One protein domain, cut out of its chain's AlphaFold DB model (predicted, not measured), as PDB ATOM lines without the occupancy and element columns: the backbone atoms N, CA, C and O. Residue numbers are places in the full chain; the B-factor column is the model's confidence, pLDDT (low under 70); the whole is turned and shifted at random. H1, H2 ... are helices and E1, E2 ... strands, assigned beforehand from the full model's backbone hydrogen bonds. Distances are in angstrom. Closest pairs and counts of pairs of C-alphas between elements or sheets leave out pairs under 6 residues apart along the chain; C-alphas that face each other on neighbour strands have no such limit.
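This is residues 279 to 358 and 407 to 503 of the 503 residues of an uncharacterized protein of Candidatus Marinimicrobia bacterium (UniProt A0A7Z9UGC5). With little regular structure, the domain is one strongly twisted five-stranded sheet, H2 on one face, with long loops such as residues 447 to 479 beside it. Along the 177 printed residues stand H1 H2 E1 E2 E3 H3 E4 H4 E5 H5; the mixed sheet runs E1 E2 E3 E4 E5. The class is mixed, with 59 residues in named elements; it is compact, radius of gyration of the C-alphas 15.6 A, spans 44 by 44 by 32 A.

Strands are E1 318 to 320, E2 339 to 343, E3 348 to 355, 22.5 A, E4 415 to 422, 23.0 A, E5 444 to 446. Helices are H1 292 to 299, H2 307 to 312, H3 407 to 410, H4 423 to 430, H5 480 to 485. C-alpha 292 is at (11.332, -40.341, -23.959), C-alpha 485 at (30.517, -24.517, -24.683).

Antiparallel E3 and E4 have N 351 and O 419 within hydrogen-bond range, 2.9 A. H2 is on the sheet, height 8.7 A; H4 only grazes it. H1 and H3 only just touch, with 3 pairs of C-alphas within 8 A, closest Gly 297 and Gly 410, 4.6 A. H5 is not on the sheet. Every O i to N i+4 pair is within range in H2, H4 and H5, 1 of 4 in H1, whose i+3 pairs number 4 of 5; H3 is too short.

Residues 359 to 406 are cut out, leaving 10.5 A between C-alphas 358 and 407. Links E1 to E2, H4 to E5 and E5 to H5 are long. Residues 460 to 464 and 501 to 503 have pLDDT under 70.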
ATOM      1  N   THR A 279       7.188 -35.661 -11.608       85.38
ATOM      2  CA  THR A 279       7.207 -34.405 -12.378       85.38
ATOM      3  C   THR A 279       7.057 -34.600 -13.884       85.38
ATOM      4  O   THR A 279       6.691 -33.654 -14.582       85.38
ATOM      5  N   GLY A 280       7.329 -35.802 -14.393       85.56
ATOM      6  CA  GLY A 280       7.425 -36.099 -15.821       85.56
ATOM      7  C   GLY A 280       8.720 -35.603 -16.474       85.56
ATOM      8  O   GLY A 280       8.872 -35.738 -17.687       85.56
ATOM      9  N   GLU A 281       9.651 -35.016 -15.710       88.69
ATOM     10  CA  GLU A 281      10.917 -34.511 -16.247       88.69
ATOM     11  C   GLU A 281      11.826 -35.670 -16.692       88.69
ATOM     12  O   GLU A 281      12.050 -36.634 -15.957       88.69
ATOM     13  N   SER A 282      12.372 -35.559 -17.906       91.69
ATOM     14  CA  SER A 282      13.258 -36.568 -18.491       91.69
ATOM     15  C   SER A 282      14.603 -36.670 -17.755       91.69
ATOM     16  O   SER A 282      15.161 -35.670 -17.298       91.69
ATOM     17  N   GLY A 283      15.160 -37.877 -17.644       92.44
ATOM     18  CA  GLY A 283      16.494 -38.096 -17.081       92.44
ATOM     19  C   GLY A 283      17.574 -38.302 -18.139       92.44
ATOM     20  O   GLY A 283      18.684 -37.815 -17.971       92.44
ATOM     21  N   VAL A 284      17.256 -38.996 -19.230       94.44
ATOM     22  CA  VAL A 284      18.186 -39.379 -20.307       94.44
ATOM     23  C   VAL A 284      17.610 -39.185 -21.716       94.44
ATOM     24  O   VAL A 284      18.254 -39.531 -22.710       94.44
ATOM     25  N   GLY A 285      16.399 -38.644 -21.829       93.69
ATOM     26  CA  GLY A 285      15.819 -38.199 -23.089       93.69
ATOM     27  C   GLY A 285      15.435 -39.309 -24.054       93.69
ATOM     28  O   GLY A 285      15.209 -40.469 -23.705       93.69
ATOM     29  N   ILE A 286      15.390 -38.940 -25.331       95.12
ATOM     30  CA  ILE A 286      15.028 -39.812 -26.454       95.12
ATOM     31  C   ILE A 286      16.032 -40.945 -26.713       95.12
ATOM     32  O   ILE A 286      15.825 -41.779 -27.599       95.12
ATOM     33  N   PHE A 287      17.136 -40.986 -25.968       97.44
ATOM     34  CA  PHE A 287      18.219 -41.942 -26.164       97.44
ATOM     35  C   PHE A 287      17.951 -43.310 -25.524       97.44
ATOM     36  O   PHE A 287      18.550 -44.296 -25.967       97.44
ATOM     37  N   ALA A 288      17.017 -43.412 -24.572       97.31
ATOM     38  CA  ALA A 288      16.671 -44.661 -23.890       97.31
ATOM     39  C   ALA A 288      15.172 -44.986 -23.979       97.31
ATOM     40  O   ALA A 288      14.332 -44.093 -23.888       97.31
ATOM     41  N   LEU A 289      14.841 -46.280 -24.120       97.94
ATOM     42  CA  LEU A 289      13.453 -46.766 -24.109       97.94
ATOM     43  C   LEU A 289      12.689 -46.290 -22.874       97.94
ATOM     44  O   LEU A 289      11.589 -45.777 -23.007       97.94
ATOM     45  N   MET A 290      13.272 -46.508 -21.692       96.62
ATOM     46  CA  MET A 290      12.634 -46.262 -20.399       96.62
ATOM     47  C   MET A 290      12.700 -44.780 -20.006       96.62
ATOM     48  O   MET A 290      12.884 -44.467 -18.838       96.62
ATOM     49  N   ASP A 291      12.587 -43.890 -20.987       95.19
ATOM     50  CA  ASP A 291      12.433 -42.437 -20.881       95.19
ATOM     51  C   ASP A 291      11.667 -41.971 -22.140       95.19
ATOM     52  O   ASP A 291      10.741 -42.653 -22.578       95.19
ATOM     53  N   GLN A 292      12.044 -40.867 -22.786       93.50
ATOM     54  CA  GLN A 292      11.332 -40.341 -23.959       93.50
ATOM     55  C   GLN A 292      11.532 -41.163 -25.246       93.50
ATOM     56  O   GLN A 292      10.899 -40.884 -26.267       93.50
ATOM     57  N   GLY A 293      12.419 -42.165 -25.246       95.56
ATOM     58  CA  GLY A 293      12.805 -42.896 -26.455       95.56
ATOM     59  C   GLY A 293      11.701 -43.758 -27.067       95.56
ATOM     60  O   GLY A 293      11.814 -44.124 -28.237       95.56
ATOM     61  N   SER A 294      10.624 -44.058 -26.334       95.44
ATOM     62  CA  SER A 294       9.438 -44.754 -26.859       95.44
ATOM     63  C   SER A 294       8.778 -44.007 -28.025       95.44
ATOM     64  O   SER A 294       8.249 -44.629 -28.946       95.44
ATOM     65  N   ASN A 295       8.889 -42.676 -28.037       92.25
ATOM     66  CA  ASN A 295       8.241 -41.789 -29.002       92.25
ATOM     67  C   ASN A 295       9.041 -41.595 -30.300       92.25
ATOM     68  O   ASN A 295       8.565 -40.958 -31.250       92.25
ATOM     69  N   ASN A 296      10.243 -42.168 -30.380       94.69
ATOM     70  CA  ASN A 296      11.108 -42.050 -31.546       94.69
ATOM     71  C   ASN A 296      10.451 -42.611 -32.811       94.69
ATOM     72  O   ASN A 296       9.692 -43.584 -32.802       94.69
ATOM     73  N   GLY A 297      10.713 -41.947 -33.937       93.44
ATOM     74  CA  GLY A 297      10.088 -42.299 -35.207       93.44
ATOM     75  C   GLY A 297       8.557 -42.216 -35.186       93.44
ATOM     76  O   GLY A 297       7.915 -42.985 -35.895       93.44
ATOM     77  N   ARG A 298       7.975 -41.325 -34.365       92.50
ATOM     78  CA  ARG A 298       6.524 -41.236 -34.106       92.50
ATOM     79  C   ARG A 298       5.943 -42.502 -33.464       92.50
ATOM     80  O   ARG A 298       4.858 -42.943 -33.827       92.50
ATOM     81  N   GLY A 299       6.691 -43.123 -32.557       94.50
ATOM     82  CA  GLY A 299       6.309 -44.389 -31.923       94.50
ATOM     83  C   GLY A 299       6.508 -45.626 -32.807       94.50
ATOM     84  O   GLY A 299       6.212 -46.734 -32.373       94.50
ATOM     85  N   LEU A 300       7.025 -45.481 -34.034       96.69
ATOM     86  CA  LEU A 300       7.322 -46.620 -34.916       96.69
ATOM     87  C   LEU A 300       8.730 -47.187 -34.715       96.69
ATOM     88  O   LEU A 300       8.989 -48.338 -35.064       96.69
ATOM     89  N   VAL A 301       9.659 -46.370 -34.210       97.38
ATOM     90  CA  VAL A 301      11.072 -46.736 -34.053       97.38
ATOM     91  C   VAL A 301      11.538 -46.374 -32.643       97.38
ATOM     92  O   VAL A 301      12.371 -45.480 -32.490       97.38
ATOM     93  N   PRO A 302      10.988 -47.030 -31.606       97.50
ATOM     94  CA  PRO A 302      11.379 -46.764 -30.228       97.50
ATOM     95  C   PRO A 302      12.881 -47.009 -30.032       97.50
ATOM     96  O   PRO A 302      13.427 -47.984 -30.559       97.50
ATOM     97  N   SER A 303      13.550 -46.141 -29.267       97.12
ATOM     98  CA  SER A 303      14.972 -46.315 -28.948       97.12
ATOM     99  C   SER A 303      15.192 -47.631 -28.194       97.12
ATOM    100  O   SER A 303      14.375 -47.994 -27.346       97.12
ATOM    101  N   PRO A 304      16.289 -48.360 -28.447       97.31
ATOM    102  CA  PRO A 304      16.788 -49.388 -27.540       97.31
ATOM    103  C   PRO A 304      16.950 -48.880 -26.092       97.31
ATOM    104  O   PRO A 304      17.236 -47.696 -25.894       97.31
ATOM    105  N   PRO A 305      16.843 -49.753 -25.069       97.75
ATOM    106  CA  PRO A 305      17.196 -49.386 -23.695       97.75
ATOM    107  C   PRO A 305      18.659 -48.952 -23.597       97.75
ATOM    108  O   PRO A 305      19.469 -49.365 -24.427       97.75
ATOM    109  N   ASP A 306      19.004 -48.152 -22.593       97.50
ATOM    110  CA  ASP A 306      20.375 -47.700 -22.340       97.50
ATOM    111  C   ASP A 306      21.327 -48.895 -22.058       97.50
ATOM    112  O   ASP A 306      20.874 -50.000 -21.719       97.50
ATOM    113  N   PRO A 307      22.656 -48.734 -22.207       97.81
ATOM    114  CA  PRO A 307      23.586 -49.847 -22.061       97.81
ATOM    115  C   PRO A 307      23.630 -50.436 -20.646       97.81
ATOM    116  O   PRO A 307      23.928 -51.625 -20.524       97.81
ATOM    117  N   TRP A 308      23.326 -49.673 -19.588       97.88
ATOM    118  CA  TRP A 308      23.240 -50.237 -18.240       97.88
ATOM    119  C   TRP A 308      22.056 -51.192 -18.146       97.88
ATOM    120  O   TRP A 308      22.254 -52.341 -17.749       97.88
ATOM    121  N   THR A 309      20.870 -50.790 -18.613       97.06
ATOM    122  CA  THR A 309      19.678 -51.654 -18.595       97.06
ATOM    123  C   THR A 309      19.914 -52.938 -19.389       97.06
ATOM    124  O   THR A 309      19.570 -54.024 -18.923       97.06
ATOM    125  N   ARG A 310      20.569 -52.857 -20.557       97.12
ATOM    126  CA  ARG A 310      20.886 -54.045 -21.376       97.12
ATOM    127  C   ARG A 310      21.918 -54.968 -20.718       97.12
ATOM    128  O   ARG A 310      21.813 -56.187 -20.861       97.12
ATOM    129  N   VAL A 311      22.896 -54.424 -19.991       97.38
ATOM    130  CA  VAL A 311      23.871 -55.221 -19.222       97.38
ATOM    131  C   VAL A 311      23.217 -55.850 -17.991       97.38
ATOM    132  O   VAL A 311      23.414 -57.038 -17.737       97.38
ATOM    133  N   TRP A 312      22.412 -55.086 -17.253       96.06
ATOM    134  CA  TRP A 312      21.678 -55.546 -16.076       96.06
ATOM    135  C   TRP A 312      20.699 -56.674 -16.422       96.06
ATOM    136  O   TRP A 312      20.706 -57.710 -15.759       96.06
ATOM    137  N   ALA A 313      19.959 -56.534 -17.524       95.81
ATOM    138  CA  ALA A 313      19.063 -57.557 -18.059       95.81
ATOM    139  C   ALA A 313      19.793 -58.810 -18.599       95.81
ATOM    140  O   ALA A 313      19.159 -59.768 -19.039       95.81
ATOM    141  N   GLY A 314      21.132 -58.818 -18.621       95.62
ATOM    142  CA  GLY A 314      21.941 -59.923 -19.143       95.62
ATOM    143  C   GLY A 314      21.931 -60.045 -20.671       95.62
ATOM    144  O   GLY A 314      22.372 -61.061 -21.227       95.62
ATOM    145  N   TRP A 315      21.440 -59.027 -21.380       95.88
ATOM    146  CA  TRP A 315      21.307 -59.041 -22.835       95.88
ATOM    147  C   TRP A 315      22.631 -58.796 -23.548       95.88
ATOM    148  O   TRP A 315      22.942 -59.474 -24.529       95.88
ATOM    149  N   GLU A 316      23.454 -57.910 -23.004       95.44
ATOM    150  CA  GLU A 316      24.799 -57.609 -23.496       95.44
ATOM    151  C   GLU A 316      25.801 -57.614 -22.332       95.44
ATOM    152  O   GLU A 316      25.438 -57.690 -21.158       95.44
ATOM    153  N   SER A 317      27.084 -57.566 -22.658       95.94
ATOM    154  CA  SER A 317      28.179 -57.412 -21.709       95.94
ATOM    155  C   SER A 317      29.042 -56.211 -22.076       95.94
ATOM    156  O   SER A 317      29.097 -55.790 -23.230       95.94
ATOM    157  N   ALA A 318      29.705 -55.644 -21.066       96.50
ATOM    158  CA  ALA A 318      30.578 -54.496 -21.249       96.50
ATOM    159  C   ALA A 318      32.055 -54.896 -21.169       96.50
ATOM    160  O   ALA A 318      32.510 -55.500 -20.189       96.50
ATOM    161  N   GLN A 319      32.832 -54.504 -22.175       95.25
ATOM    162  CA  GLN A 319      34.276 -54.649 -22.183       95.25
ATOM    163  C   GLN A 319      34.909 -53.598 -21.267       95.25
ATOM    164  O   GLN A 319      34.933 -52.408 -21.577       95.25
ATOM    165  N   VAL A 320      35.498 -54.045 -20.159       95.75
ATOM    166  CA  VAL A 320      36.264 -53.160 -19.273       95.75
ATOM    167  C   VAL A 320      37.577 -52.765 -19.944       95.75
ATOM    168  O   VAL A 320      38.372 -53.625 -20.333       95.75
ATOM    169  N   VAL A 321      37.827 -51.462 -20.042       94.38
ATOM    170  CA  VAL A 321      39.062 -50.900 -20.599       94.38
ATOM    171  C   VAL A 321      39.782 -50.053 -19.557       94.38
ATOM    172  O   VAL A 321      39.179 -49.506 -18.634       94.38
ATOM    173  N   THR A 322      41.100 -49.944 -19.696       88.69
ATOM    174  CA  THR A 322      41.929 -49.101 -18.826       88.69
ATOM    175  C   THR A 322      42.342 -47.813 -19.537       88.69
ATOM    176  O   THR A 322      42.508 -47.834 -20.761       88.69
ATOM    177  N   PRO A 323      42.607 -46.715 -18.803       81.62
ATOM    178  CA  PRO A 323      43.146 -45.491 -19.391       81.62
ATOM    179  C   PRO A 323      44.364 -45.763 -20.287       81.62
ATOM    180  O   PRO A 323      45.161 -46.653 -19.993       81.62
ATOM    181  N   THR A 324      44.525 -44.971 -21.354       82.62
ATOM    182  CA  THR A 324      45.559 -45.069 -22.418       82.62
ATOM    183  C   THR A 324      45.380 -46.172 -23.466       82.62
ATOM    184  O   THR A 324      46.108 -46.182 -24.459       82.62
ATOM    185  N   GLN A 325      44.402 -47.066 -23.307       88.69
ATOM    186  CA  GLN A 325      44.067 -48.045 -24.335       88.69
ATOM    187  C   GLN A 325      43.291 -47.389 -25.487       88.69
ATOM    188  O   GLN A 325      42.356 -46.628 -25.262       88.69
ATOM    189  N   THR A 326      43.649 -47.721 -26.728       89.25
ATOM    190  CA  THR A 326      42.825 -47.405 -27.904       89.25
ATOM    191  C   THR A 326      41.868 -48.561 -28.162       89.25
ATOM    192  O   THR A 326      42.310 -49.703 -28.303       89.25
ATOM    193  N   VAL A 327      40.574 -48.261 -28.237       90.81
ATOM    194  CA  VAL A 327      39.519 -49.223 -28.570       90.81
ATOM    195  C   VAL A 327      38.688 -48.713 -29.737       90.81
ATOM    196  O   VAL A 327      38.525 -47.508 -29.918       90.81
ATOM    197  N   THR A 328      38.199 -49.641 -30.550       91.38
ATOM    198  CA  THR A 328      37.223 -49.360 -31.599       91.38
ATOM    199  C   THR A 328      35.863 -49.771 -31.066       91.38
ATOM    200  O   THR A 328      35.724 -50.907 -30.633       91.38
ATOM    201  N   VAL A 329      34.899 -48.851 -31.097       91.81
ATOM    202  CA  VAL A 329      33.507 -49.097 -30.706       91.81
ATOM    203  C   VAL A 329      32.678 -49.074 -31.981       91.81
ATOM    204  O   VAL A 329      32.488 -48.007 -32.579       91.81
ATOM    205  N   VAL A 330      32.262 -50.243 -32.469       93.19
ATOM    206  CA  VAL A 330      31.395 -50.285 -33.656       93.19
ATOM    207  C   VAL A 330      29.953 -49.963 -33.272       93.19
ATOM    208  O   VAL A 330      29.603 -49.964 -32.095       93.19
ATOM    209  N   ALA A 331      29.125 -49.637 -34.267       93.62
ATOM    210  CA  ALA A 331      27.725 -49.317 -34.026       93.62
ATOM    211  C   ALA A 331      27.012 -50.480 -33.320       93.62
ATOM    212  O   ALA A 331      27.207 -51.645 -33.679       93.62
ATOM    213  N   ARG A 332      26.169 -50.140 -32.340       93.50
ATOM    214  CA  ARG A 332      25.425 -51.075 -31.495       93.50
ATOM    215  C   ARG A 332      24.733 -52.133 -32.342       93.50
ATOM    216  O   ARG A 332      24.900 -53.309 -32.083       93.50
ATOM    217  N   ASP A 333      24.008 -51.767 -33.390       87.88
ATOM    218  CA  ASP A 333      23.266 -52.732 -34.209       87.88
ATOM    219  C   ASP A 333      24.139 -53.761 -34.970       87.88
ATOM    220  O   ASP A 333      23.617 -54.784 -35.413       87.88
ATOM    221  N   THR A 334      25.456 -53.550 -35.073       87.75
ATOM    222  CA  THR A 334      26.345 -54.286 -35.985       87.75
ATOM    223  C   THR A 334      26.959 -55.544 -35.365       87.75
ATOM    224  O   THR A 334      27.015 -56.584 -36.024       87.75
ATOM    225  N   LEU A 335      27.433 -55.475 -34.116       84.19
ATOM    226  CA  LEU A 335      28.041 -56.595 -33.380       84.19
ATOM    227  C   LEU A 335      27.469 -56.678 -31.959       84.19
ATOM    228  O   LEU A 335      26.874 -55.725 -31.467       84.19
ATOM    229  N   VAL A 336      27.621 -57.841 -31.323       83.88
ATOM    230  CA  VAL A 336      27.223 -58.064 -29.924       83.88
ATOM    231  C   VAL A 336      28.336 -57.628 -28.973       83.88
ATOM    232  O   VAL A 336      29.507 -57.752 -29.320       83.88
ATOM    233  N   ASP A 337      27.965 -57.190 -27.766       86.62
ATOM    234  CA  ASP A 337      28.904 -56.891 -26.669       86.62
ATOM    235  C   ASP A 337      29.899 -55.742 -26.961       86.62
ATOM    236  O   ASP A 337      31.025 -55.728 -26.466       86.62
ATOM    237  N   GLU A 338      29.472 -54.743 -27.738       91.12
ATOM    238  CA  GLU A 338      30.280 -53.567 -28.127       91.12
ATOM    239  C   GLU A 338      30.221 -52.407 -27.119       91.12
ATOM    240  O   GLU A 338      30.635 -51.284 -27.406       91.12
ATOM    241  N   ILE A 339      29.696 -52.658 -25.919       96.62
ATOM    242  CA  ILE A 339      29.647 -51.662 -24.849       96.62
ATOM    243  C   ILE A 339      31.031 -51.588 -24.204       96.62
ATOM    244  O   ILE A 339      31.578 -52.594 -23.752       96.62
ATOM    245  N   VAL A 340      31.596 -50.390 -24.096       96.50
ATOM    246  CA  VAL A 340      32.864 -50.164 -23.392       96.50
ATOM    247  C   VAL A 340      32.594 -49.640 -21.991       96.50
ATOM    248  O   VAL A 340      31.806 -48.720 -21.818       96.50
ATOM    249  N   ARG A 341      33.287 -50.186 -20.988       96.62
ATOM    250  CA  ARG A 341      33.208 -49.747 -19.590       96.62
ATOM    251  C   ARG A 341      34.529 -49.161 -19.103       96.62
ATOM    252  O   ARG A 341      35.568 -49.821 -19.183       96.62
ATOM    253  N   ILE A 342      34.476 -47.968 -18.516       94.81
ATOM    254  CA  ILE A 342      35.620 -47.298 -17.880       94.81
ATOM    255  C   ILE A 342      35.304 -47.083 -16.401       94.81
ATOM    256  O   ILE A 342      34.444 -46.281 -16.059       94.81
ATOM    257  N   ASN A 343      36.007 -47.787 -15.513       95.19
ATOM    258  CA  ASN A 343      35.781 -47.657 -14.072       95.19
ATOM    259  C   ASN A 343      36.397 -46.365 -13.517       95.19
ATOM    260  O   ASN A 343      37.582 -46.105 -13.743       95.19
ATOM    261  N   ILE A 344      35.613 -45.620 -12.735       91.94
ATOM    262  CA  ILE A 344      36.042 -44.424 -11.994       91.94
ATOM    263  C   ILE A 344      36.327 -44.814 -10.540       91.94
ATOM    264  O   ILE A 344      37.405 -44.544 -10.005       91.94
ATOM    265  N   SER A 345      35.373 -45.507  -9.918       93.44
ATOM    266  CA  SER A 345      35.437 -45.997  -8.543       93.44
ATOM    267  C   SER A 345      34.891 -47.431  -8.454       93.44
ATOM    268  O   SER A 345      34.772 -48.129  -9.463       93.44
ATOM    269  N   THR A 346      34.613 -47.920  -7.243       92.44
ATOM    270  CA  THR A 346      33.966 -49.230  -7.062       92.44
ATOM    271  C   THR A 346      32.503 -49.231  -7.496       92.44
ATOM    272  O   THR A 346      32.031 -50.276  -7.932       92.44
ATOM    273  N   ASN A 347      31.821 -48.086  -7.388       94.88
ATOM    274  CA  ASN A 347      30.384 -47.950  -7.649       94.88
ATOM    275  C   ASN A 347      30.077 -46.989  -8.807       94.88
ATOM    276  O   ASN A 347      28.926 -46.907  -9.210       94.88
ATOM    277  N   GLU A 348      31.084 -46.298  -9.346       96.06
ATOM    278  CA  GLU A 348      30.910 -45.348 -10.446       96.06
ATOM    279  C   GLU A 348      31.766 -45.720 -11.655       96.06
ATOM    280  O   GLU A 348      32.942 -46.103 -11.528       96.06
ATOM    281  N   TYR A 349      31.177 -45.612 -12.841       96.38
ATOM    282  CA  TYR A 349      31.835 -45.917 -14.105       96.38
ATOM    283  C   TYR A 349      31.112 -45.280 -15.291       96.38
ATOM    284  O   TYR A 349      29.936 -44.948 -15.209       96.38
ATOM    285  N   PHE A 350      31.816 -45.178 -16.418       96.12
ATOM    286  CA  PHE A 350      31.203 -44.848 -17.700       96.12
ATOM    287  C   PHE A 350      30.889 -46.107 -18.495       96.12
ATOM    288  O   PHE A 350      31.720 -47.023 -18.549       96.12
ATOM    289  N   LEU A 351      29.736 -46.119 -19.159       97.75
ATOM    290  CA  LEU A 351      29.441 -46.995 -20.287       97.75
ATOM    291  C   LEU A 351      29.451 -46.172 -21.573       97.75
ATOM    292  O   LEU A 351      28.923 -45.069 -21.615       97.75
ATOM    293  N   ILE A 352      30.060 -46.698 -22.627       96.88
ATOM    294  CA  ILE A 352      30.162 -46.029 -23.923       96.88
ATOM    295  C   ILE A 352      29.619 -46.970 -24.985       96.88
ATOM    296  O   ILE A 352      30.031 -48.130 -25.063       96.88
ATOM    297  N   GLU A 353      28.728 -46.456 -25.822       97.38
ATOM    298  CA  GLU A 353      28.209 -47.152 -26.995       97.38
ATOM    299  C   GLU A 353      28.208 -46.226 -28.211       97.38
ATOM    300  O   GLU A 353      28.191 -45.004 -28.083       97.38
ATOM    301  N   ASN A 354      28.221 -46.810 -29.406       96.88
ATOM    302  CA  ASN A 354      28.116 -46.080 -30.664       96.88
ATOM    303  C   ASN A 354      26.733 -46.329 -31.274       96.88
ATOM    304  O   ASN A 354      26.375 -47.479 -31.530       96.88
ATOM    305  N   ARG A 355      25.951 -45.276 -31.509       96.62
ATOM    306  CA  ARG A 355      24.596 -45.358 -32.071       96.62
ATOM    307  C   ARG A 355      24.584 -44.777 -33.476       96.62
ATOM    308  O   ARG A 355      25.215 -43.752 -33.735       96.62
ATOM    309  N   ASN A 356      23.878 -45.442 -34.385       95.56
ATOM    310  CA  ASN A 356      23.879 -45.089 -35.800       95.56
ATOM    311  C   ASN A 356      22.453 -45.051 -36.360       95.56
ATOM    312  O   ASN A 356      21.798 -46.086 -36.434       95.56
ATOM    313  N   ASN A 357      22.001 -43.874 -36.791       95.50
ATOM    314  CA  ASN A 357      20.672 -43.635 -37.357       95.50
ATOM    315  C   ASN A 357      20.636 -43.658 -38.898       95.50
ATOM    316  O   ASN A 357      19.668 -43.215 -39.521       95.50
ATOM    317  N   TRP A 358      21.689 -44.155 -39.543       94.69
ATOM    318  CA  TRP A 358      21.783 -44.183 -40.995       94.69
ATOM    319  C   TRP A 358      20.926 -45.286 -41.615       94.69
ATOM    320  O   TRP A 358      21.099 -46.470 -41.330       94.69
ATOM    321  N   TYR A 407      16.705 -50.113 -34.729       96.75
ATOM    322  CA  TYR A 407      15.944 -49.243 -33.826       96.75
ATOM    323  C   TYR A 407      16.667 -47.932 -33.453       96.75
ATOM    324  O   TYR A 407      16.093 -47.077 -32.791       96.75
ATOM    325  N   ASP A 408      17.893 -47.719 -33.936       96.44
ATOM    326  CA  ASP A 408      18.606 -46.440 -33.818       96.44
ATOM    327  C   ASP A 408      18.196 -45.431 -34.906       96.44
ATOM    328  O   ASP A 408      18.531 -44.255 -34.802       96.44
ATOM    329  N   LEU A 409      17.427 -45.841 -35.927       96.19
ATOM    330  CA  LEU A 409      16.963 -44.953 -37.010       96.19
ATOM    331  C   LEU A 409      16.076 -43.793 -36.524       96.19
ATOM    332  O   LEU A 409      15.942 -42.791 -37.224       96.19
ATOM    333  N   GLY A 410      15.457 -43.936 -35.350       93.56
ATOM    334  CA  GLY A 410      14.634 -42.899 -34.728       93.56
ATOM    335  C   GLY A 410      15.428 -41.823 -33.977       93.56
ATOM    336  O   GLY A 410      14.829 -40.835 -33.561       93.56
ATOM    337  N   LEU A 411      16.744 -41.997 -33.801       95.31
ATOM    338  CA  LEU A 411      17.609 -41.056 -33.084       95.31
ATOM    339  C   LEU A 411      17.888 -39.783 -33.905       95.31
ATOM    340  O   LEU A 411      17.896 -39.828 -35.141       95.31
ATOM    341  N   PRO A 412      18.195 -38.651 -33.243       93.00
ATOM    342  CA  PRO A 412      18.400 -37.363 -33.911       93.00
ATOM    343  C   PRO A 412      19.733 -37.282 -34.674       93.00
ATOM    344  O   PRO A 412      19.948 -36.348 -35.443       93.00
ATOM    345  N   GLY A 413      20.640 -38.237 -34.464       93.75
ATOM    346  CA  GLY A 413      21.957 -38.269 -35.086       93.75
ATOM    347  C   GLY A 413      22.657 -39.614 -34.911       93.75
ATOM    348  O   GLY A 413      22.067 -40.601 -34.471       93.75
ATOM    349  N   SER A 414      23.940 -39.633 -35.270       95.19
ATOM    350  CA  SER A 414      24.835 -40.778 -35.103       95.19
ATOM    351  C   SER A 414      26.102 -40.346 -34.373       95.19
ATOM    352  O   SER A 414      26.654 -39.285 -34.667       95.19
ATOM    353  N   GLY A 415      26.591 -41.172 -33.456       95.31
ATOM    354  CA  GLY A 415      27.762 -40.858 -32.645       95.31
ATOM    355  C   GLY A 415      27.873 -41.731 -31.403       95.31
ATOM    356  O   GLY A 415      27.088 -42.657 -31.193       95.31
ATOM    357  N   LEU A 416      28.862 -41.420 -30.570       95.56
ATOM    358  CA  LEU A 416      29.012 -42.052 -29.269       95.56
ATOM    359  C   LEU A 416      28.036 -41.428 -28.269       95.56
ATOM    360  O   LEU A 416      27.862 -40.209 -28.232       95.56
ATOM    361  N   LEU A 417      27.450 -42.276 -27.435       96.62
ATOM    362  CA  LEU A 417      26.790 -41.885 -26.197       96.62
ATOM    363  C   LEU A 417      27.665 -42.349 -25.036       96.62
ATOM    364  O   LEU A 417      28.159 -43.483 -25.040       96.62
ATOM    365  N   ILE A 418      27.881 -41.458 -24.074       95.62
ATOM    366  CA  ILE A 418      28.660 -41.717 -22.866       95.62
ATOM    367  C   ILE A 418      27.691 -41.624 -21.695       95.62
ATOM    368  O   ILE A 418      27.048 -40.600 -21.506       95.62
ATOM    369  N   TRP A 419      27.585 -42.707 -20.939       96.94
ATOM    370  CA  TRP A 419      26.630 -42.862 -19.854       96.94
ATOM    371  C   TRP A 419      27.382 -42.937 -18.536       96.94
ATOM    372  O   TRP A 419      28.224 -43.827 -18.372       96.94
ATOM    373  N   HIS A 420      27.096 -42.035 -17.611       95.75
ATOM    374  CA  HIS A 420      27.613 -42.084 -16.253       95.75
ATOM    375  C   HIS A 420      26.697 -42.922 -15.371       95.75
ATOM    376  O   HIS A 420      25.485 -42.717 -15.332       95.75
ATOM    377  N   ILE A 421      27.288 -43.892 -14.677       97.81
ATOM    378  CA  ILE A 421      26.569 -44.851 -13.847       97.81
ATOM    379  C   ILE A 421      27.004 -44.692 -12.393       97.81
ATOM    380  O   ILE A 421      28.189 -44.851 -12.103       97.81
ATOM    381  N   ASP A 422      26.044 -44.475 -11.490       97.00
ATOM    382  CA  ASP A 422      26.197 -44.535 -10.029       97.00
ATOM    383  C   ASP A 422      25.349 -45.696  -9.468       97.00
ATOM    384  O   ASP A 422      24.137 -45.588  -9.257       97.00
ATOM    385  N   GLU A 423      26.005 -46.827  -9.190       96.38
ATOM    386  CA  GLU A 423      25.361 -48.044  -8.666       96.38
ATOM    387  C   GLU A 423      24.713 -47.839  -7.289       96.38
ATOM    388  O   GLU A 423      23.775 -48.557  -6.932       96.38
ATOM    389  N   GLU A 424      25.199 -46.882  -6.489       94.88
ATOM    390  CA  GLU A 424      24.611 -46.586  -5.183       94.88
ATOM    391  C   GLU A 424      23.239 -45.929  -5.363       94.88
ATOM    392  O   GLU A 424      22.271 -46.380  -4.750       94.88
ATOM    393  N   ARG A 425      23.126 -44.932  -6.254       93.81
ATOM    394  CA  ARG A 425      21.832 -44.297  -6.578       93.81
ATOM    395  C   ARG A 425      20.863 -45.274  -7.212       93.81
ATOM    396  O   ARG A 425      19.698 -45.302  -6.824       93.81
ATOM    397  N   ILE A 426      21.338 -46.095  -8.147       94.88
ATOM    398  CA  ILE A 426      20.506 -47.123  -8.774       94.88
ATOM    399  C   ILE A 426      19.950 -48.055  -7.700       94.88
ATOM    400  O   ILE A 426      18.743 -48.259  -7.639       94.88
ATOM    401  N   THR A 427      20.798 -48.566  -6.804       93.69
ATOM    402  CA  THR A 427      20.365 -49.464  -5.723       93.69
ATOM    403  C   THR A 427      19.366 -48.791  -4.777       93.69
ATOM    404  O   THR A 427      18.393 -49.424  -4.368       93.69
ATOM    405  N   GLU A 428      19.587 -47.520  -4.427       92.12
ATOM    406  CA  GLU A 428      18.681 -46.727  -3.584       92.12
ATOM    407  C   GLU A 428      17.308 -46.516  -4.245       92.12
ATOM    408  O   GLU A 428      16.289 -46.617  -3.561       92.12
ATOM    409  N   GLY A 429      17.279 -46.240  -5.552       90.50
ATOM    410  CA  GLY A 429      16.070 -45.891  -6.301       90.50
ATOM    411  C   GLY A 429      15.352 -47.058  -6.981       90.50
ATOM    412  O   GLY A 429      14.224 -46.878  -7.430       90.50
ATOM    413  N   PHE A 430      15.956 -48.248  -7.070       89.19
ATOM    414  CA  PHE A 430      15.401 -49.355  -7.860       89.19
ATOM    415  C   PHE A 430      14.024 -49.803  -7.351       89.19
ATOM    416  O   PHE A 430      13.074 -49.923  -8.119       89.19
ATOM    417  N   ALA A 431      13.901 -50.044  -6.040       86.06
ATOM    418  CA  ALA A 431      12.670 -50.575  -5.449       86.06
ATOM    419  C   ALA A 431      11.507 -49.573  -5.477       86.06
ATOM    420  O   ALA A 431      10.354 -49.990  -5.537       86.06
ATOM    421  N   SER A 432      11.815 -48.275  -5.428       85.88
ATOM    422  CA  SER A 432      10.849 -47.176  -5.497       85.88
ATOM    423  C   SER A 432      10.637 -46.639  -6.912       85.88
ATOM    424  O   SER A 432       9.891 -45.683  -7.062       85.88
ATOM    425  N   GLN A 433      11.286 -47.219  -7.930       89.06
ATOM    426  CA  GLN A 433      11.238 -46.741  -9.317       89.06
ATOM    427  C   GLN A 433      11.684 -45.271  -9.477       89.06
ATOM    428  O   GLN A 433      11.181 -44.533 -10.313       89.06
ATOM    429  N   THR A 434      12.663 -44.841  -8.679       91.50
ATOM    430  CA  THR A 434      13.196 -43.469  -8.670       91.50
ATOM    431  C   THR A 434      14.682 -43.429  -9.028       91.50
ATOM    432  O   THR A 434      15.416 -42.600  -8.490       91.50
ATOM    433  N   VAL A 435      15.153 -44.328  -9.903       92.25
ATOM    434  CA  VAL A 435      16.575 -44.428 -10.304       92.25
ATOM    435  C   VAL A 435      17.127 -43.074 -10.768       92.25
ATOM    436  O   VAL A 435      18.218 -42.681 -10.362       92.25
ATOM    437  N   ASN A 436      16.329 -42.330 -11.536       93.19
ATOM    438  CA  ASN A 436      16.642 -40.978 -11.999       93.19
ATOM    439  C   ASN A 436      15.699 -39.903 -11.440       93.19
ATOM    440  O   ASN A 436      15.699 -38.776 -11.923       93.19
ATOM    441  N   GLY A 437      14.938 -40.210 -10.384       86.94
ATOM    442  CA  GLY A 437      13.965 -39.276  -9.798       86.94
ATOM    443  C   GLY A 437      14.589 -38.050  -9.117       86.94
ATOM    444  O   GLY A 437      13.881 -37.151  -8.686       86.94
ATOM    445  N   ASN A 438      15.918 -37.993  -8.990       87.94
ATOM    446  CA  ASN A 438      16.632 -36.800  -8.547       87.94
ATOM    447  C   ASN A 438      17.531 -36.288  -9.673       87.94
ATOM    448  O   ASN A 438      18.622 -36.817  -9.880       87.94
ATOM    449  N   ARG A 439      17.094 -35.223 -10.352       87.00
ATOM    450  CA  ARG A 439      17.831 -34.613 -11.467       87.00
ATOM    451  C   ARG A 439      19.260 -34.197 -11.108       87.00
ATOM    452  O   ARG A 439      20.148 -34.362 -11.929       87.00
ATOM    453  N   ASP A 440      19.502 -33.720  -9.885       86.00
ATOM    454  CA  ASP A 440      20.843 -33.291  -9.458       86.00
ATOM    455  C   ASP A 440      21.773 -34.484  -9.144       86.00
ATOM    456  O   ASP A 440      22.968 -34.297  -8.904       86.00
ATOM    457  N   ARG A 441      21.225 -35.706  -9.039       87.00
ATOM    458  CA  ARG A 441      21.936 -36.935  -8.645       87.00
ATOM    459  C   ARG A 441      21.305 -38.177  -9.279       87.00
ATOM    460  O   ARG A 441      20.753 -39.025  -8.570       87.00
ATOM    461  N   ARG A 442      21.389 -38.267 -10.603       92.38
ATOM    462  CA  ARG A 442      20.897 -39.408 -11.387       92.38
ATOM    463  C   ARG A 442      21.724 -40.667 -11.125       92.38
ATOM    464  O   ARG A 442      22.924 -40.586 -10.866       92.38
ATOM    465  N   GLY A 443      21.077 -41.831 -11.182       95.44
ATOM    466  CA  GLY A 443      21.769 -43.120 -11.155       95.44
ATOM    467  C   GLY A 443      22.327 -43.515 -12.518       95.44
ATOM    468  O   GLY A 443      23.402 -44.107 -12.590       95.44
ATOM    469  N   ILE A 444      21.614 -43.161 -13.588       96.81
ATOM    470  CA  ILE A 444      22.036 -43.359 -14.974       96.81
ATOM    471  C   ILE A 444      21.881 -42.022 -15.680       96.81
ATOM    472  O   ILE A 444      20.766 -41.533 -15.843       96.81
ATOM    473  N   ASP A 445      22.991 -41.433 -16.093       94.56
ATOM    474  CA  ASP A 445      23.019 -40.092 -16.665       94.56
ATOM    475  C   ASP A 445      23.691 -40.098 -18.034       94.56
ATOM    476  O   ASP A 445      24.634 -40.860 -18.266       94.56
ATOM    477  N   LEU A 446      23.193 -39.271 -18.950       94.62
ATOM    478  CA  LEU A 446      23.794 -39.109 -20.266       94.62
ATOM    479  C   LEU A 446      24.701 -37.881 -20.263       94.62
ATOM    480  O   LEU A 446      24.249 -36.761 -20.057       94.62
ATOM    481  N   GLU A 447      25.973 -38.090 -20.585       93.44
ATOM    482  CA  GLU A 447      26.955 -37.013 -20.651       93.44
ATOM    483  C   GLU A 447      26.821 -36.244 -21.971       93.44
ATOM    484  O   GLU A 447      27.421 -36.611 -22.990       93.44
ATOM    485  N   GLU A 448      26.016 -35.178 -21.952       92.25
ATOM    486  CA  GLU A 448      25.691 -34.361 -23.124       92.25
ATOM    487  C   GLU A 448      26.939 -33.739 -23.771       92.25
ATOM    488  O   GLU A 448      27.696 -32.950 -23.181       92.25
ATOM    489  N   ALA A 449      27.159 -34.082 -25.042       91.81
ATOM    490  CA  ALA A 449      28.331 -33.645 -25.786       91.81
ATOM    491  C   ALA A 449      28.371 -32.134 -26.039       91.81
ATOM    492  O   ALA A 449      29.450 -31.599 -26.276       91.81
ATOM    493  N   ASP A 450      27.254 -31.414 -26.004       87.88
ATOM    494  CA  ASP A 450      27.278 -29.960 -26.157       87.88
ATOM    495  C   ASP A 450      27.557 -29.199 -24.856       87.88
ATOM    496  O   ASP A 450      27.884 -28.013 -24.921       87.88
ATOM    497  N   GLY A 451      27.535 -29.884 -23.709       84.31
ATOM    498  CA  GLY A 451      27.794 -29.307 -22.392       84.31
ATOM    499  C   GLY A 451      26.688 -28.381 -21.883       84.31
ATOM    500  O   GLY A 451      26.971 -27.553 -21.016       84.31
ATOM    501  N   ALA A 452      25.471 -28.455 -22.432       85.00
ATOM    502  CA  ALA A 452      24.331 -27.687 -21.939       85.00
ATOM    503  C   ALA A 452      23.844 -28.184 -20.566       85.00
ATOM    504  O   ALA A 452      23.496 -27.351 -19.726       85.00
ATOM    505  N   GLN A 453      23.899 -29.498 -20.328       85.62
ATOM    506  CA  GLN A 453      23.375 -30.177 -19.136       85.62
ATOM    507  C   GLN A 453      21.899 -29.822 -18.917       85.62
ATOM    508  O   GLN A 453      21.496 -29.415 -17.825       85.62
ATOM    509  N   ASP A 454      21.108 -29.890 -19.995       85.31
ATOM    510  CA  ASP A 454      19.739 -29.377 -20.056       85.31
ATOM    511  C   ASP A 454      18.642 -30.447 -20.180       85.31
ATOM    512  O   ASP A 454      17.458 -30.106 -20.044       85.31
ATOM    513  N   MET A 455      19.002 -31.737 -20.264       88.25
ATOM    514  CA  MET A 455      18.065 -32.855 -20.103       88.25
ATOM    515  C   MET A 455      17.203 -32.691 -18.845       88.25
ATOM    516  O   MET A 455      17.722 -32.523 -17.734       88.25
ATOM    517  N   GLY A 456      15.881 -32.764 -18.993       82.94
ATOM    518  CA  GLY A 456      14.938 -32.655 -17.877       82.94
ATOM    519  C   GLY A 456      14.828 -31.270 -17.238       82.94
ATOM    520  O   GLY A 456      14.217 -31.144 -16.178       82.94
ATOM    521  N   TYR A 457      15.417 -30.218 -17.814       85.62
ATOM    522  CA  TYR A 457      15.175 -28.843 -17.374       85.62
ATOM    523  C   TYR A 457      14.035 -28.199 -18.167       85.62
ATOM    524  O   TYR A 457      13.936 -28.397 -19.373       85.62
ATOM    525  N   PRO A 458      13.205 -27.338 -17.545       78.44
ATOM    526  CA  PRO A 458      12.179 -26.610 -18.277       78.44
ATOM    527  C   PRO A 458      12.774 -25.811 -19.439       78.44
ATOM    528  O   PRO A 458      13.529 -24.852 -19.241       78.44
ATOM    529  N   SER A 459      12.391 -26.169 -20.661       73.62
ATOM    530  CA  SER A 459      12.819 -25.431 -21.840       73.62
ATOM    531  C   SER A 459      12.160 -24.051 -21.889       73.62
ATOM    532  O   SER A 459      10.938 -23.896 -21.886       73.62
ATOM    533  N   ALA A 460      12.990 -23.012 -21.984       64.88
ATOM    534  CA  ALA A 460      12.538 -21.655 -22.287       64.88
ATOM    535  C   ALA A 460      12.327 -21.428 -23.796       64.88
ATOM    536  O   ALA A 460      11.868 -20.357 -24.215       64.88
ATOM    537  N   PHE A 461      12.703 -22.398 -24.632       61.69
ATOM    538  CA  PHE A 461      12.558 -22.307 -26.072       61.69
ATOM    539  C   PHE A 461      11.128 -22.649 -26.456       61.69
ATOM    540  O   PHE A 461      10.632 -23.737 -26.202       61.69
ATOM    541  N   LEU A 462      10.472 -21.706 -27.127       43.22
ATOM    542  CA  LEU A 462       9.099 -21.909 -27.570       43.22
ATOM    543  C   LEU A 462       9.023 -23.090 -28.548       43.22
ATOM    544  O   LEU A 462       8.122 -23.911 -28.448       43.22
ATOM    545  N   PHE A 463       9.950 -23.163 -29.507       44.56
ATOM    546  CA  PHE A 463       9.770 -23.949 -30.731       44.56
ATOM    547  C   PHE A 463      10.593 -25.243 -30.824       44.56
ATOM    548  O   PHE A 463      10.501 -25.948 -31.826       44.56
ATOM    549  N   THR A 464      11.428 -25.525 -29.831       55.75
ATOM    550  CA  THR A 464      12.292 -26.709 -29.761       55.75
ATOM    551  C   THR A 464      12.468 -27.057 -28.301       55.75
ATOM    552  O   THR A 464      12.773 -26.158 -27.525       55.75
ATOM    553  N   ASP A 465      12.322 -28.321 -27.935       70.75
ATOM    554  CA  ASP A 465      12.593 -28.753 -26.573       70.75
ATOM    555  C   ASP A 465      13.948 -29.473 -26.516       70.75
ATOM    556  O   ASP A 465      14.013 -30.647 -26.881       70.75
ATOM    557  N   PRO A 466      15.047 -28.776 -26.162       75.75
ATOM    558  CA  PRO A 466      16.340 -29.425 -25.986       75.75
ATOM    559  C   PRO A 466      16.333 -30.410 -24.811       75.75
ATOM    560  O   PRO A 466      17.060 -31.389 -24.859       75.75
ATOM    561  N   SER A 467      15.434 -30.236 -23.834       80.12
ATOM    562  CA  SER A 467      15.425 -31.017 -22.590       80.12
ATOM    563  C   SER A 467      15.006 -32.481 -22.744       80.12
ATOM    564  O   SER A 467      15.063 -33.239 -21.776       80.12
ATOM    565  N   ALA A 468      14.586 -32.878 -23.949       82.50
ATOM    566  CA  ALA A 468      14.318 -34.262 -24.326       82.50
ATOM    567  C   ALA A 468      15.485 -34.915 -25.094       82.50
ATOM    568  O   ALA A 468      15.418 -36.106 -25.401       82.50
ATOM    569  N   GLY A 469      16.535 -34.162 -25.427       88.62
ATOM    570  CA  GLY A 469      17.704 -34.618 -26.171       88.62
ATOM    571  C   GLY A 469      17.718 -34.207 -27.648       88.62
ATOM    572  O   GLY A 469      16.706 -34.214 -28.356       88.62
ATOM    573  N   LEU A 470      18.906 -33.870 -28.144       90.81
ATOM    574  CA  LEU A 470      19.202 -33.375 -29.483       90.81
ATOM    575  C   LEU A 470      20.381 -34.115 -30.120       90.81
ATOM    576  O   LEU A 470      21.181 -34.787 -29.483       90.81
ATOM    577  N   TRP A 471      20.560 -33.918 -31.428       91.62
ATOM    578  CA  TRP A 471      21.749 -34.418 -32.127       91.62
ATOM    579  C   TRP A 471      23.058 -33.892 -31.516       91.62
ATOM    580  O   TRP A 471      24.094 -34.533 -31.671       91.62
ATOM    581  N   SER A 472      23.027 -32.724 -30.861       91.94
ATOM    582  CA  SER A 472      24.197 -32.080 -30.269       91.94
ATOM    583  C   SER A 472      24.676 -32.738 -28.979       91.94
ATOM    584  O   SER A 472      25.852 -32.565 -28.662       91.94
ATOM    585  N   ASP A 473      23.846 -33.555 -28.329       93.44
ATOM    586  CA  ASP A 473      24.214 -34.323 -27.130       93.44
ATOM    587  C   ASP A 473      25.060 -35.552 -27.465       93.44
ATOM    588  O   ASP A 473      25.714 -36.129 -26.597       93.44
ATOM    589  N   MET A 474      25.094 -35.944 -28.742       94.56
ATOM    590  CA  MET A 474      25.896 -37.064 -29.220       94.56
ATOM    591  C   MET A 474      27.341 -36.640 -29.507       94.56
ATOM    592  O   MET A 474      27.625 -35.589 -30.096       94.56
ATOM    593  N   TRP A 475      28.288 -37.513 -29.173       93.31
ATOM    594  CA  TRP A 475      29.713 -37.293 -29.404       93.31
ATOM    595  C   TRP A 475      30.126 -37.787 -30.794       93.31
ATOM    596  O   TRP A 475      30.203 -38.989 -31.050       93.31
ATOM    597  N   PHE A 476      30.447 -36.866 -31.703       91.31
ATOM    598  CA  PHE A 476      30.927 -37.195 -33.048       91.31
ATOM    599  C   PHE A 476      31.907 -36.145 -33.582       91.31
ATOM    600  O   PHE A 476      31.969 -35.007 -33.104       91.31
ATOM    601  N   ASP A 477      32.697 -36.532 -34.587       87.38
ATOM    602  CA  ASP A 477      33.676 -35.636 -35.204       87.38
ATOM    603  C   ASP A 477      32.985 -34.457 -35.902       87.38
ATOM    604  O   ASP A 477      32.090 -34.630 -36.729       87.38
ATOM    605  N   GLY A 478      33.406 -33.239 -35.569       85.38
ATOM    606  CA  GLY A 478      32.799 -32.018 -36.092       85.38
ATOM    607  C   GLY A 478      31.549 -31.534 -35.349       85.38
ATOM    608  O   GLY A 478      30.930 -30.573 -35.820       85.38
ATOM    609  N   ASN A 479      31.189 -32.108 -34.189       89.31
ATOM    610  CA  ASN A 479      30.165 -31.517 -33.323       89.31
ATOM    611  C   ASN A 479      30.613 -30.124 -32.834       89.31
ATOM    612  O   ASN A 479      31.388 -29.959 -31.892       89.31
ATOM    613  N   SER A 480      30.120 -29.090 -33.517       88.50
ATOM    614  CA  SER A 480      30.468 -27.698 -33.222       88.50
ATOM    615  C   SER A 480      29.946 -27.201 -31.871       88.50
ATOM    616  O   SER A 480      30.542 -26.270 -31.325       88.50
ATOM    617  N   GLN A 481      28.874 -27.792 -31.327       90.38
ATOM    618  CA  GLN A 481      28.261 -27.310 -30.087       90.38
ATOM    619  C   GLN A 481      29.183 -27.539 -28.884       90.38
ATOM    620  O   GLN A 481      29.405 -26.598 -28.123       90.38
ATOM    621  N   TYR A 482      29.881 -28.681 -28.835       88.38
ATOM    622  CA  TYR A 482      30.937 -28.937 -27.849       88.38
ATOM    623  C   TYR A 482      31.952 -27.787 -27.770       88.38
ATOM    624  O   TYR A 482      32.281 -27.295 -26.693       88.38
ATOM    625  N   THR A 483      32.442 -27.309 -28.923       86.75
ATOM    626  CA  THR A 483      33.446 -26.230 -28.965       86.75
ATOM    627  C   THR A 483      32.883 -24.849 -28.625       86.75
ATOM    628  O   THR A 483      33.650 -23.961 -28.254       86.75
ATOM    629  N   ILE A 484      31.565 -24.649 -28.746       87.38
ATOM    630  CA  ILE A 484      30.895 -23.408 -28.335       87.38
ATOM    631  C   ILE A 484      30.845 -23.332 -26.809       87.38
ATOM    632  O   ILE A 484      31.193 -22.285 -26.259       87.38
ATOM    633  N   ALA A 485      30.477 -24.427 -26.141       86.12
ATOM    634  CA  ALA A 485      30.517 -24.517 -24.683       86.12
ATOM    635  C   ALA A 485      31.956 -24.550 -24.150       86.12
ATOM    636  O   ALA A 485      32.261 -23.923 -23.139       86.12
ATOM    637  N   ASN A 486      32.881 -25.177 -24.887       86.19
ATOM    638  CA  ASN A 486      34.278 -25.351 -24.489       86.19
ATOM    639  C   ASN A 486      35.275 -24.667 -25.464       86.19
ATOM    640  O   ASN A 486      36.067 -25.354 -26.117       86.19
ATOM    641  N   PRO A 487      35.337 -23.315 -25.557       87.25
ATOM    642  CA  PRO A 487      36.189 -22.611 -26.531       87.25
ATOM    643  C   PRO A 487      37.691 -22.902 -26.419       87.25
ATOM    644  O   PRO A 487      38.435 -22.727 -27.385       87.25
ATOM    645  N   ALA A 488      38.158 -23.338 -25.244       86.19
ATOM    646  CA  ALA A 488      39.549 -23.730 -25.034       86.19
ATOM    647  C   ALA A 488      39.951 -24.958 -25.874       86.19
ATOM    648  O   ALA A 488      41.126 -25.107 -26.208       86.19
ATOM    649  N   PHE A 489      38.984 -25.792 -26.267       85.31
ATOM    650  CA  PHE A 489      39.191 -27.032 -27.015       85.31
ATOM    651  C   PHE A 489      39.069 -26.864 -28.538       85.31
ATOM    652  O   PHE A 489      39.095 -27.845 -29.280       85.31
ATOM    653  N   VAL A 490      38.997 -25.631 -29.052       84.69
ATOM    654  CA  VAL A 490      39.033 -25.380 -30.502       84.69
ATOM    655  C   VAL A 490      40.332 -25.938 -31.107       84.69
ATOM    656  O   VAL A 490      41.431 -25.560 -30.701       84.69
ATOM    657  N   ASN A 491      40.205 -26.810 -32.116       83.75
ATOM    658  CA  ASN A 491      41.299 -27.572 -32.748       83.75
ATOM    659  C   ASN A 491      42.054 -28.531 -31.806       83.75
ATOM    660  O   ASN A 491      43.181 -28.928 -32.111       83.75
ATOM    661  N   GLN A 492      41.458 -28.896 -30.675       83.25
ATOM    662  CA  GLN A 492      41.953 -29.942 -29.786       83.25
ATOM    663  C   GLN A 492      40.992 -31.131 -29.818       83.25
ATOM    664  O   GLN A 492      39.840 -30.998 -30.230       83.25
ATOM    665  N   SER A 493      41.465 -32.303 -29.401       79.62
ATOM    666  CA  SER A 493      40.564 -33.429 -29.162       79.62
ATOM    667  C   SER A 493      39.602 -33.076 -28.025       79.62
ATOM    668  O   SER A 493      40.058 -32.473 -27.048       79.62
ATOM    669  N   PRO A 494      38.314 -33.453 -28.120       79.50
ATOM    670  CA  PRO A 494      37.392 -33.300 -27.009       79.50
ATOM    671  C   PRO A 494      37.951 -34.022 -25.782       79.50
ATOM    672  O   PRO A 494      38.462 -35.139 -25.885       79.50
ATOM    673  N   SER A 495      37.881 -33.361 -24.636       79.44
ATOM    674  CA  SER A 495      38.068 -33.976 -23.328       79.44
ATOM    675  C   SER A 495      36.724 -34.030 -22.623       79.44
ATOM    676  O   SER A 495      35.864 -33.196 -22.878       79.44
ATOM    677  N   PHE A 496      36.572 -34.987 -21.724       73.75
ATOM    678  CA  PHE A 496      35.441 -35.083 -20.817       73.75
ATOM    679  C   PHE A 496      36.018 -35.144 -19.394       73.75
ATOM    680  O   PHE A 496      36.854 -36.008 -19.106       73.75
ATOM    681  N   GLY A 497      35.705 -34.155 -18.554       70.75
ATOM    682  CA  GLY A 497      36.262 -34.033 -17.202       70.75
ATOM    683  C   GLY A 497      36.164 -32.626 -16.588       70.75
ATOM    684  O   GLY A 497      35.442 -31.774 -17.093       70.75
ATOM    685  N   PRO A 498      36.924 -32.331 -15.513       72.62
ATOM    686  CA  PRO A 498      36.786 -31.081 -14.745       72.62
ATOM    687  C   PRO A 498      37.110 -29.795 -15.515       72.62
ATOM    688  O   PRO A 498      36.784 -28.701 -15.064       72.62
ATOM    689  N   ASP A 499      37.797 -29.923 -16.650       74.62
ATOM    690  CA  ASP A 499      38.180 -28.802 -17.510       74.62
ATOM    691  C   ASP A 499      37.115 -28.488 -18.582       74.62
ATOM    692  O   ASP A 499      37.326 -27.611 -19.423       74.62
ATOM    693  N   THR A 500      35.987 -29.204 -18.567       74.69
ATOM    694  CA  THR A 500      34.860 -29.038 -19.492       74.69
ATOM    695  C   THR A 500      33.565 -28.737 -18.756       74.69
ATOM    696  O   THR A 500      33.421 -29.084 -17.590       74.69
ATOM    697  N   TYR A 501      32.607 -28.120 -19.448       64.56
ATOM    698  CA  TYR A 501      31.261 -27.812 -18.938       64.56
ATOM    699  C   TYR A 501      30.357 -29.056 -18.772       64.56
ATOM    700  O   TYR A 501      29.156 -28.984 -18.973       64.56
ATOM    701  N   GLN A 502      30.941 -30.211 -18.455       62.34
ATOM    702  CA  GLN A 502      30.302 -31.533 -18.509       62.34
ATOM    703  C   GLN A 502      30.428 -32.279 -17.170       62.34
ATOM    704  O   GLN A 502      30.565 -33.492 -17.163       62.34
ATOM    705  N   LEU A 503      30.483 -31.545 -16.050       49.03
ATOM    706  CA  LEU A 503      30.502 -32.074 -14.678       49.03
ATOM    707  C   LEU A 503      29.849 -31.103 -13.692       49.03
ATOM    708  O   LEU A 503      30.105 -29.879 -13.818       49.03
TER     709      LEU A 503